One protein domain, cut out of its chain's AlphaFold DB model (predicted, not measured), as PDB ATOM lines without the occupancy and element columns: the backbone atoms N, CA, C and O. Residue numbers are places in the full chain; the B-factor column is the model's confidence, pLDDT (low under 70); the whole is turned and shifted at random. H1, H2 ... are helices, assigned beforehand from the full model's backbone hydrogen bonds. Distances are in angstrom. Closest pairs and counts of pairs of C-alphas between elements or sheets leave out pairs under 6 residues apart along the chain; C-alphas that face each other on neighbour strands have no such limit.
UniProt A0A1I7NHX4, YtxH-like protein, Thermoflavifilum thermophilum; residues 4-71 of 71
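This is residues 4 to 71 of the 71 residues of the protein "YtxH-like protein" of Thermoflavifilum thermophilum (UniProt A0A1I7NHX4). Two helices make an open V with unequal arms: the shorter H1 runs to the corner at residues 26 to 29, and the much longer H2 runs back from it, with the space between the arms empty. H2 makes the longest axis. The printed part has 68 residues with two named helices, H1 then H2, no named strand, and the class all helix. It is extended, with a radius of gyration of the C-alphas of 19.5 A and spans of 59 by 32 by 19 A.

H1, residues 4 to 25, and H2, residues 30 to 70, are apart, with no C-alpha of the one within 8 A of the other. A tight link of 4 residues joins them. H2 has a kink of 25 degrees near residue 41. In H1 and H2 every O i to N i+4 pair is within hydrogen-bond range.

H1 begins at C-alpha 4, (-52.282, 35.441, 62.945), and measures 31.5 A from first to last C-alpha. H2 measures 57.0 A and ends at C-alpha 70, (-25.857, 47.540, 85.640).

The C-alphas of Lys 29 and Gly 71, the two farthest apart, are 59.9 A apart. The printed part has no cut. Residue 71 has a pLDDT under 70.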
ATOM      1  N   LYS A   4     -51.992  34.051  62.544       79.69
ATOM      2  CA  LYS A   4     -52.282  35.441  62.945       79.69
ATOM      3  C   LYS A   4     -53.691  35.895  62.541       79.69
ATOM      4  O   LYS A   4     -54.376  36.527  63.334       79.69
ATOM      5  N   ASN A   5     -54.147  35.512  61.350       87.12
ATOM      6  CA  ASN A   5     -55.478  35.863  60.853       87.12
ATOM      7  C   ASN A   5     -56.562  35.074  61.594       87.12
ATOM      8  O   ASN A   5     -57.620  35.619  61.878       87.12
ATOM      9  N   ALA A   6     -56.287  33.814  61.942       88.88
ATOM     10  CA  ALA A   6     -57.209  32.997  62.729       88.88
ATOM     11  C   ALA A   6     -57.391  33.563  64.144       88.88
ATOM     12  O   ALA A   6     -58.523  33.656  64.611       88.88
ATOM     13  N   TYR A   7     -56.301  34.013  64.781       93.88
ATOM     14  CA  TYR A   7     -56.398  34.728  66.048       93.88
ATOM     15  C   TYR A   7     -57.244  35.980  65.874       93.88
ATOM     16  O   TYR A   7     -58.297  36.004  66.492       93.88
ATOM     17  N   LEU A   8     -56.863  36.920  64.987       95.06
ATOM     18  CA  LEU A   8     -57.575  38.186  64.705       95.06
ATOM     19  C   LEU A   8     -59.081  38.014  64.469       95.06
ATOM     20  O   LEU A   8     -59.884  38.775  65.004       95.06
ATOM     21  N   VAL A   9     -59.482  36.992  63.721       95.00
ATOM     22  CA  VAL A   9     -60.903  36.693  63.515       95.00
ATOM     23  C   VAL A   9     -61.574  36.255  64.822       95.00
ATOM     24  O   VAL A   9     -62.669  36.722  65.126       95.00
ATOM     25  N   GLY A  10     -60.906  35.426  65.627       95.94
ATOM     26  CA  GLY A  10     -61.391  34.982  66.934       95.94
ATOM     27  C   GLY A  10     -61.649  36.126  67.920       95.94
ATOM     28  O   GLY A  10     -62.721  36.166  68.517       95.94
ATOM     29  N   LEU A  11     -60.728  37.087  68.069       97.00
ATOM     30  CA  LEU A  11     -60.964  38.226  68.976       97.00
ATOM     31  C   LEU A  11     -62.012  39.218  68.468       97.00
ATOM     32  O   LEU A  11     -62.758  39.745  69.289       97.00
ATOM     33  N   ILE A  12     -62.151  39.423  67.154       96.44
ATOM     34  CA  ILE A  12     -63.250  40.242  66.616       96.44
ATOM     35  C   ILE A  12     -64.590  39.554  66.896       96.44
ATOM     36  O   ILE A  12     -65.524  40.200  67.372       96.44
ATOM     37  N   ALA A  13     -64.675  38.243  66.659       96.56
ATOM     38  CA  ALA A  13     -65.878  37.466  66.929       96.56
ATOM     39  C   ALA A  13     -66.237  37.470  68.424       96.56
ATOM     40  O   ALA A  13     -67.391  37.708  68.772       96.56
ATOM     41  N   ALA A  14     -65.255  37.282  69.309       96.19
ATOM     42  CA  ALA A  14     -65.464  37.328  70.755       96.19
ATOM     43  C   ALA A  14     -65.915  38.718  71.234       96.19
ATOM     44  O   ALA A  14     -66.854  38.818  72.021       96.19
ATOM     45  N   ALA A  15     -65.300  39.793  70.727       95.75
ATOM     46  CA  ALA A  15     -65.700  41.159  71.054       95.75
ATOM     47  C   ALA A  15     -67.137  41.450  70.598       95.75
ATOM     48  O   ALA A  15     -67.940  41.965  71.375       95.75
ATOM     49  N   ALA A  16     -67.490  41.072  69.365       95.50
ATOM     50  CA  ALA A  16     -68.843  41.238  68.844       95.50
ATOM     51  C   ALA A  16     -69.872  40.440  69.660       95.50
ATOM     52  O   ALA A  16     -70.902  40.990  70.052       95.50
ATOM     53  N   ALA A  17     -69.576  39.175  69.975       96.31
ATOM     54  CA  ALA A  17     -70.438  38.336  70.800       96.31
ATOM     55  C   ALA A  17     -70.640  38.927  72.205       96.31
ATOM     56  O   ALA A  17     -71.767  38.967  72.693       96.31
ATOM     57  N   GLY A  18     -69.579  39.450  72.827       93.06
ATOM     58  CA  GLY A  18     -69.653  40.111  74.132       93.06
ATOM     59  C   GLY A  18     -70.501  41.382  74.112       93.06
ATOM     60  O   GLY A  18     -71.325  41.579  75.003       93.06
ATOM     61  N   LEU A  19     -70.362  42.219  73.077       91.81
ATOM     62  CA  LEU A  19     -71.195  43.414  72.912       91.81
ATOM     63  C   LEU A  19     -72.668  43.050  72.724       91.81
ATOM     64  O   LEU A  19     -73.517  43.645  73.379       91.81
ATOM     65  N   ILE A  20     -72.973  42.066  71.874       93.69
ATOM     66  CA  ILE A  20     -74.347  41.601  71.644       93.69
ATOM     67  C   ILE A  20     -74.935  41.026  72.934       93.69
ATOM     68  O   ILE A  20     -76.029  41.421  73.324       93.69
ATOM     69  N   ALA A  21     -74.208  40.147  73.626       94.50
ATOM     70  CA  ALA A  21     -74.650  39.573  74.893       94.50
ATOM     71  C   ALA A  21     -74.881  40.656  75.960       94.50
ATOM     72  O   ALA A  21     -75.911  40.650  76.627       94.50
ATOM     73  N   GLY A  22     -73.977  41.632  76.080       89.88
ATOM     74  CA  GLY A  22     -74.141  42.766  76.990       89.88
ATOM     75  C   GLY A  22     -75.351  43.636  76.643       89.88
ATOM     76  O   GLY A  22     -76.084  44.045  77.538       89.88
ATOM     77  N   LEU A  23     -75.604  43.870  75.351       90.19
ATOM     78  CA  LEU A  23     -76.773  44.619  74.885       90.19
ATOM     79  C   LEU A  23     -78.085  43.853  75.118       90.19
ATOM     80  O   LEU A  23     -79.103  44.476  75.397       90.19
ATOM     81  N   LEU A  24     -78.067  42.520  75.010       90.50
ATOM     82  CA  LEU A  24     -79.215  41.661  75.320       90.50
ATOM     83  C   LEU A  24     -79.515  41.633  76.822       90.50
ATOM     84  O   LEU A  24     -80.679  41.672  77.208       90.50
ATOM     85  N   LEU A  25     -78.478  41.588  77.663       90.19
ATOM     86  CA  LEU A  25     -78.622  41.626  79.121       90.19
ATOM     87  C   LEU A  25     -79.066  43.008  79.626       90.19
ATOM     88  O   LEU A  25     -79.844  43.091  80.573       90.19
ATOM     89  N   ALA A  26     -78.593  44.087  79.000       87.56
ATOM     90  CA  ALA A  26     -78.928  45.462  79.360       87.56
ATOM     91  C   ALA A  26     -79.230  46.299  78.100       87.56
ATOM     92  O   ALA A  26     -78.342  46.983  77.573       87.56
ATOM     93  N   PRO A  27     -80.482  46.277  77.605       80.31
ATOM     94  CA  PRO A  27     -80.838  46.977  76.380       80.31
ATOM     95  C   PRO A  27     -80.843  48.495  76.583       80.31
ATOM     96  O   PRO A  27     -81.570  49.034  77.417       80.31
ATOM     97  N   LYS A  28     -80.057  49.202  75.763       82.19
ATOM     98  CA  LYS A  28     -80.090  50.668  75.636       82.19
ATOM     99  C   LYS A  28     -80.849  51.087  74.383       82.19
ATOM    100  O   LYS A  28     -80.829  50.385  73.370       82.19
ATOM    101  N   LYS A  29     -81.479  52.267  74.391       85.06
ATOM    102  CA  LYS A  29     -82.129  52.797  73.183       85.06
ATOM    103  C   LYS A  29     -81.077  53.240  72.171       85.06
ATOM    104  O   LYS A  29     -80.088  53.870  72.525       85.06
ATOM    105  N   GLY A  30     -81.322  53.005  70.880       80.12
ATOM    106  CA  GLY A  30     -80.359  53.341  69.819       80.12
ATOM    107  C   GLY A  30     -79.947  54.823  69.763       80.12
ATOM    108  O   GLY A  30     -78.809  55.127  69.410       80.12
ATOM    109  N   LYS A  31     -80.843  55.748  70.147       86.19
ATOM    110  CA  LYS A  31     -80.527  57.187  70.252       86.19
ATOM    111  C   LYS A  31     -79.506  57.469  71.359       86.19
ATOM    112  O   LYS A  31     -78.575  58.236  71.143       86.19
ATOM    113  N   GLU A  32     -79.670  56.820  72.507       85.56
ATOM    114  CA  GLU A  32     -78.767  56.932  73.657       85.56
ATOM    115  C   GLU A  32     -77.445  56.222  73.363       85.56
ATOM    116  O   GLU A  32     -76.390  56.795  73.576       85.56
ATOM    117  N   LEU A  33     -77.485  55.040  72.739       86.75
ATOM    118  CA  LEU A  33     -76.285  54.288  72.371       86.75
ATOM    119  C   LEU A  33     -75.350  55.084  71.448       86.75
ATOM    120  O   LEU A  33     -74.144  55.102  71.667       86.75
ATOM    121  N   ARG A  34     -75.882  55.771  70.428       89.50
ATOM    122  CA  ARG A  34     -75.060  56.618  69.542       89.50
ATOM    123  C   ARG A  34     -74.454  57.815  70.278       89.50
ATOM    124  O   ARG A  34     -73.322  58.185  69.979       89.50
ATOM    125  N   LYS A  35     -75.201  58.410  71.214       91.00
ATOM    126  CA  LYS A  35     -74.718  59.518  72.043       91.00
ATOM    127  C   LYS A  35     -73.599  59.046  72.976       91.00
ATOM    128  O   LYS A  35     -72.512  59.612  72.940       91.00
ATOM    129  N   ASP A  36     -73.836  57.950  73.692       87.31
ATOM    130  CA  ASP A  36     -72.877  57.319  74.597       87.31
ATOM    131  C   ASP A  36     -71.592  56.909  73.872       87.31
ATOM    132  O   ASP A  36     -70.509  57.098  74.410       87.31
ATOM    133  N   ILE A  37     -71.686  56.350  72.656       89.50
ATOM    134  CA  ILE A  37     -70.504  55.983  71.860       89.50
ATOM    135  C   ILE A  37     -69.659  57.216  71.555       89.50
ATOM    136  O   ILE A  37     -68.441  57.144  71.676       89.50
ATOM    137  N   LYS A  38     -70.282  58.335  71.166       90.38
ATOM    138  CA  LYS A  38     -69.556  59.564  70.837       90.38
ATOM    139  C   LYS A  38     -68.829  60.120  72.063       90.38
ATOM    140  O   LYS A  38     -67.624  60.329  72.002       90.38
ATOM    141  N   GLU A  39     -69.544  60.286  73.174       92.88
ATOM    142  CA  GLU A  39     -68.968  60.806  74.421       92.88
ATOM    143  C   GLU A  39     -67.873  59.872  74.964       92.88
ATOM    144  O   GLU A  39     -66.757  60.309  75.242       92.88
ATOM    145  N   LYS A  40     -68.137  58.558  75.019       89.25
ATOM    146  CA  LYS A  40     -67.147  57.582  75.492       89.25
ATOM    147  C   LYS A  40     -65.945  57.451  74.567       89.25
ATOM    148  O   LYS A  40     -64.864  57.182  75.069       89.25
ATOM    149  N   ALA A  41     -66.097  57.590  73.250       91.31
ATOM    150  CA  ALA A  41     -64.965  57.508  72.326       91.31
ATOM    151  C   ALA A  41     -63.978  58.662  72.548       91.31
ATOM    152  O   ALA A  41     -62.767  58.423  72.596       91.31
ATOM    153  N   ASP A  42     -64.494  59.878  72.740       90.94
ATOM    154  CA  ASP A  42     -63.674  61.056  73.020       90.94
ATOM    155  C   ASP A  42     -62.959  60.908  74.376       90.94
ATOM    156  O   ASP A  42     -61.729  61.004  74.445       90.94
ATOM    157  N   GLU A  43     -63.689  60.534  75.434       93.44
ATOM    158  CA  GLU A  43     -63.104  60.282  76.758       93.44
ATOM    159  C   GLU A  43     -62.061  59.157  76.743       93.44
ATOM    160  O   GLU A  43     -60.990  59.276  77.344       93.44
ATOM    161  N   PHE A  44     -62.358  58.052  76.057       93.81
ATOM    162  CA  PHE A  44     -61.477  56.892  75.989       93.81
ATOM    163  C   PHE A  44     -60.199  57.212  75.221       93.81
ATOM    164  O   PHE A  44     -59.117  56.823  75.651       93.81
ATOM    165  N   SER A  45     -60.293  57.975  74.129       91.94
ATOM    166  CA  SER A  45     -59.132  58.455  73.377       91.94
ATOM    167  C   SER A  45     -58.202  59.292  74.255       91.94
ATOM    168  O   SER A  45     -56.988  59.071  74.277       91.94
ATOM    169  N   GLU A  46     -58.751  60.219  75.041       93.50
ATOM    170  CA  GLU A  46     -57.945  61.011  75.965       93.50
ATOM    171  C   GLU A  46     -57.331  60.179  77.093       93.50
ATOM    172  O   GLU A  46     -56.149  60.338  77.414       93.50
ATOM    173  N   GLN A  47     -58.116  59.288  77.704       94.19
ATOM    174  CA  GLN A  47     -57.631  58.406  78.763       94.19
ATOM    175  C   GLN A  47     -56.522  57.491  78.249       94.19
ATOM    176  O   GLN A  47     -55.477  57.393  78.890       94.19
ATOM    177  N   LEU A  48     -56.693  56.897  77.068       94.94
ATOM    178  CA  LEU A  48     -55.668  56.094  76.412       94.94
ATOM    179  C   LEU A  48     -54.401  56.902  76.162       94.94
ATOM    180  O   LEU A  48     -53.321  56.436  76.509       94.94
ATOM    181  N   LYS A  49     -54.502  58.122  75.619       93.81
ATOM    182  CA  LYS A  49     -53.328  58.988  75.419       93.81
ATOM    183  C   LYS A  49     -52.590  59.234  76.732       93.81
ATOM    184  O   LYS A  49     -51.365  59.144  76.761       93.81
ATOM    185  N   ARG A  50     -53.315  59.497  77.824       94.56
ATOM    186  CA  ARG A  50     -52.723  59.683  79.157       94.56
ATOM    187  C   ARG A  50     -52.052  58.411  79.671       94.56
ATOM    188  O   ARG A  50     -50.925  58.486  80.149       94.56
ATOM    189  N   VAL A  51     -52.716  57.262  79.563       95.19
ATOM    190  CA  VAL A  51     -52.183  55.967  80.020       95.19
ATOM    191  C   VAL A  51     -50.956  55.568  79.209       95.19
ATOM    192  O   VAL A  51     -49.942  55.202  79.791       95.19
ATOM    193  N   VAL A  52     -51.005  55.703  77.883       96.06
ATOM    194  CA  VAL A  52     -49.874  55.410  76.996       96.06
ATOM    195  C   VAL A  52     -48.711  56.355  77.275       96.06
ATOM    196  O   VAL A  52     -47.577  55.896  77.351       96.06
ATOM    197  N   LYS A  53     -48.966  57.657  77.464       94.69
ATOM    198  CA  LYS A  53     -47.913  58.626  77.791       94.69
ATOM    199  C   LYS A  53     -47.245  58.291  79.127       94.69
ATOM    200  O   LYS A  53     -46.035  58.121  79.153       94.69
ATOM    201  N   LYS A  54     -48.030  58.084  80.191       95.00
ATOM    202  CA  LYS A  54     -47.508  57.695  81.512       95.00
ATOM    203  C   LYS A  54     -46.782  56.353  81.485       95.00
ATOM    204  O   LYS A  54     -45.776  56.189  82.159       95.00
ATOM    205  N   GLY A  55     -47.299  55.385  80.730       95.44
ATOM    206  CA  GLY A  55     -46.664  54.080  80.565       95.44
ATOM    207  C   GLY A  55     -45.312  54.191  79.867       95.44
ATOM    208  O   GLY A  55     -44.360  53.559  80.306       95.44
ATOM    209  N   LYS A  56     -45.212  55.032  78.829       94.88
ATOM    210  CA  LYS A  56     -43.944  55.322  78.149       94.88
ATOM    211  C   LYS A  56     -42.948  56.035  79.058       94.88
ATOM    212  O   LYS A  56     -41.807  55.610  79.107       94.88
ATOM    213  N   GLU A  57     -43.383  57.066  79.780       93.88
ATOM    214  CA  GLU A  57     -42.530  57.797  80.731       93.88
ATOM    215  C   GLU A  57     -41.966  56.850  81.798       93.88
ATOM    216  O   GLU A  57     -40.760  56.805  81.994       93.88
ATOM    217  N   LYS A  58     -42.815  56.012  82.408       94.31
ATOM    218  CA  LYS A  58     -42.371  55.016  83.396       94.31
ATOM    219  C   LYS A  58     -41.460  53.940  82.816       94.31
ATOM    220  O   LYS A  58     -40.593  53.445  83.522       94.31
ATOM    221  N   ALA A  59     -41.686  53.534  81.569       93.88
ATOM    222  CA  ALA A  59     -40.830  52.558  80.907       93.88
ATOM    223  C   ALA A  59     -39.437  53.138  80.641       93.88
ATOM    224  O   ALA A  59     -38.459  52.460  80.913       93.88
ATOM    225  N   GLN A  60     -39.364  54.392  80.182       92.25
ATOM    226  CA  GLN A  60     -38.098  55.098  79.977       92.25
ATOM    227  C   GLN A  60     -37.360  55.326  81.296       92.25
ATOM    228  O   GLN A  60     -36.174  55.057  81.380       92.25
ATOM    229  N   GLU A  61     -38.067  55.745  82.346       93.94
ATOM    230  CA  GLU A  61     -37.471  55.932  83.672       93.94
ATOM    231  C   GLU A  61     -36.914  54.617  84.238       93.94
ATOM    232  O   GLU A  61     -35.799  54.591  84.751       93.94
ATOM    233  N   ALA A  62     -37.648  53.511  84.081       93.50
ATOM    234  CA  ALA A  62     -37.175  52.190  84.482       93.50
ATOM    235  C   ALA A  62     -35.989  51.701  83.633       93.50
ATOM    236  O   ALA A  62     -35.117  51.018  84.158       93.50
ATOM    237  N   GLU A  63     -35.954  52.024  82.338       93.31
ATOM    238  CA  GLU A  63     -34.849  51.691  81.433       93.31
ATOM    239  C   GLU A  63     -33.578  52.472  81.804       93.31
ATOM    240  O   GLU A  63     -32.528  51.859  81.986       93.31
ATOM    241  N   ASP A  64     -33.700  53.781  82.052       93.38
ATOM    242  CA  ASP A  64     -32.610  54.652  82.509       93.38
ATOM    243  C   ASP A  64     -32.073  54.230  83.891       93.38
ATOM    244  O   ASP A  64     -30.866  54.261  84.145       93.38
ATOM    245  N   GLU A  65     -32.963  53.862  84.822       93.56
ATOM    246  CA  GLU A  65     -32.584  53.381  86.157       93.56
ATOM    247  C   GLU A  65     -31.885  52.021  86.080       93.56
ATOM    248  O   GLU A  65     -30.880  51.800  86.759       93.56
ATOM    249  N   PHE A  66     -32.373  51.132  85.213       92.06
ATOM    250  CA  PHE A  66     -31.745  49.844  84.966       92.06
ATOM    251  C   PHE A  66     -30.343  50.038  84.391       92.06
ATOM    252  O   PHE A  66     -29.389  49.530  84.967       92.06
ATOM    253  N   GLU A  67     -30.183  50.843  83.339       91.44
ATOM    254  CA  GLU A  67     -28.889  51.098  82.695       91.44
ATOM    255  C   GLU A  67     -27.847  51.670  83.675       91.44
ATOM    256  O   GLU A  67     -26.690  51.257  83.650       91.44
ATOM    257  N   ARG A  68     -28.263  52.528  84.618       91.94
ATOM    258  CA  ARG A  68     -27.399  53.051  85.697       91.94
ATOM    259  C   ARG A  68     -27.047  52.044  86.791       91.94
ATOM    260  O   ARG A  68     -26.084  52.268  87.514       91.94
ATOM    261  N   ALA A  69     -27.858  51.007  86.990       89.94
ATOM    262  CA  ALA A  69     -27.636  50.003  88.031       89.94
ATOM    263  C   ALA A  69     -26.727  48.854  87.564       89.94
ATOM    264  O   ALA A  69     -26.090  48.204  88.393       89.94
ATOM    265  N   ILE A  70     -26.698  48.581  86.256       85.19
ATOM    266  CA  ILE A  70     -25.857  47.540  85.640       85.19
ATOM    267  C   ILE A  70     -24.606  48.075  84.928       85.19
ATOM    268  O   ILE A  70     -23.716  47.269  84.646       85.19
ATOM    269  N   GLY A  71     -24.530  49.378  84.631       66.56
ATOM    270  CA  GLY A  71     -23.318  50.065  84.161       66.56
ATOM    271  C   GLY A  71     -22.469  50.599  85.306       66.56
ATOM    272  O   GLY A  71     -21.227  50.487  85.204       66.56
TER     273      GLY A  71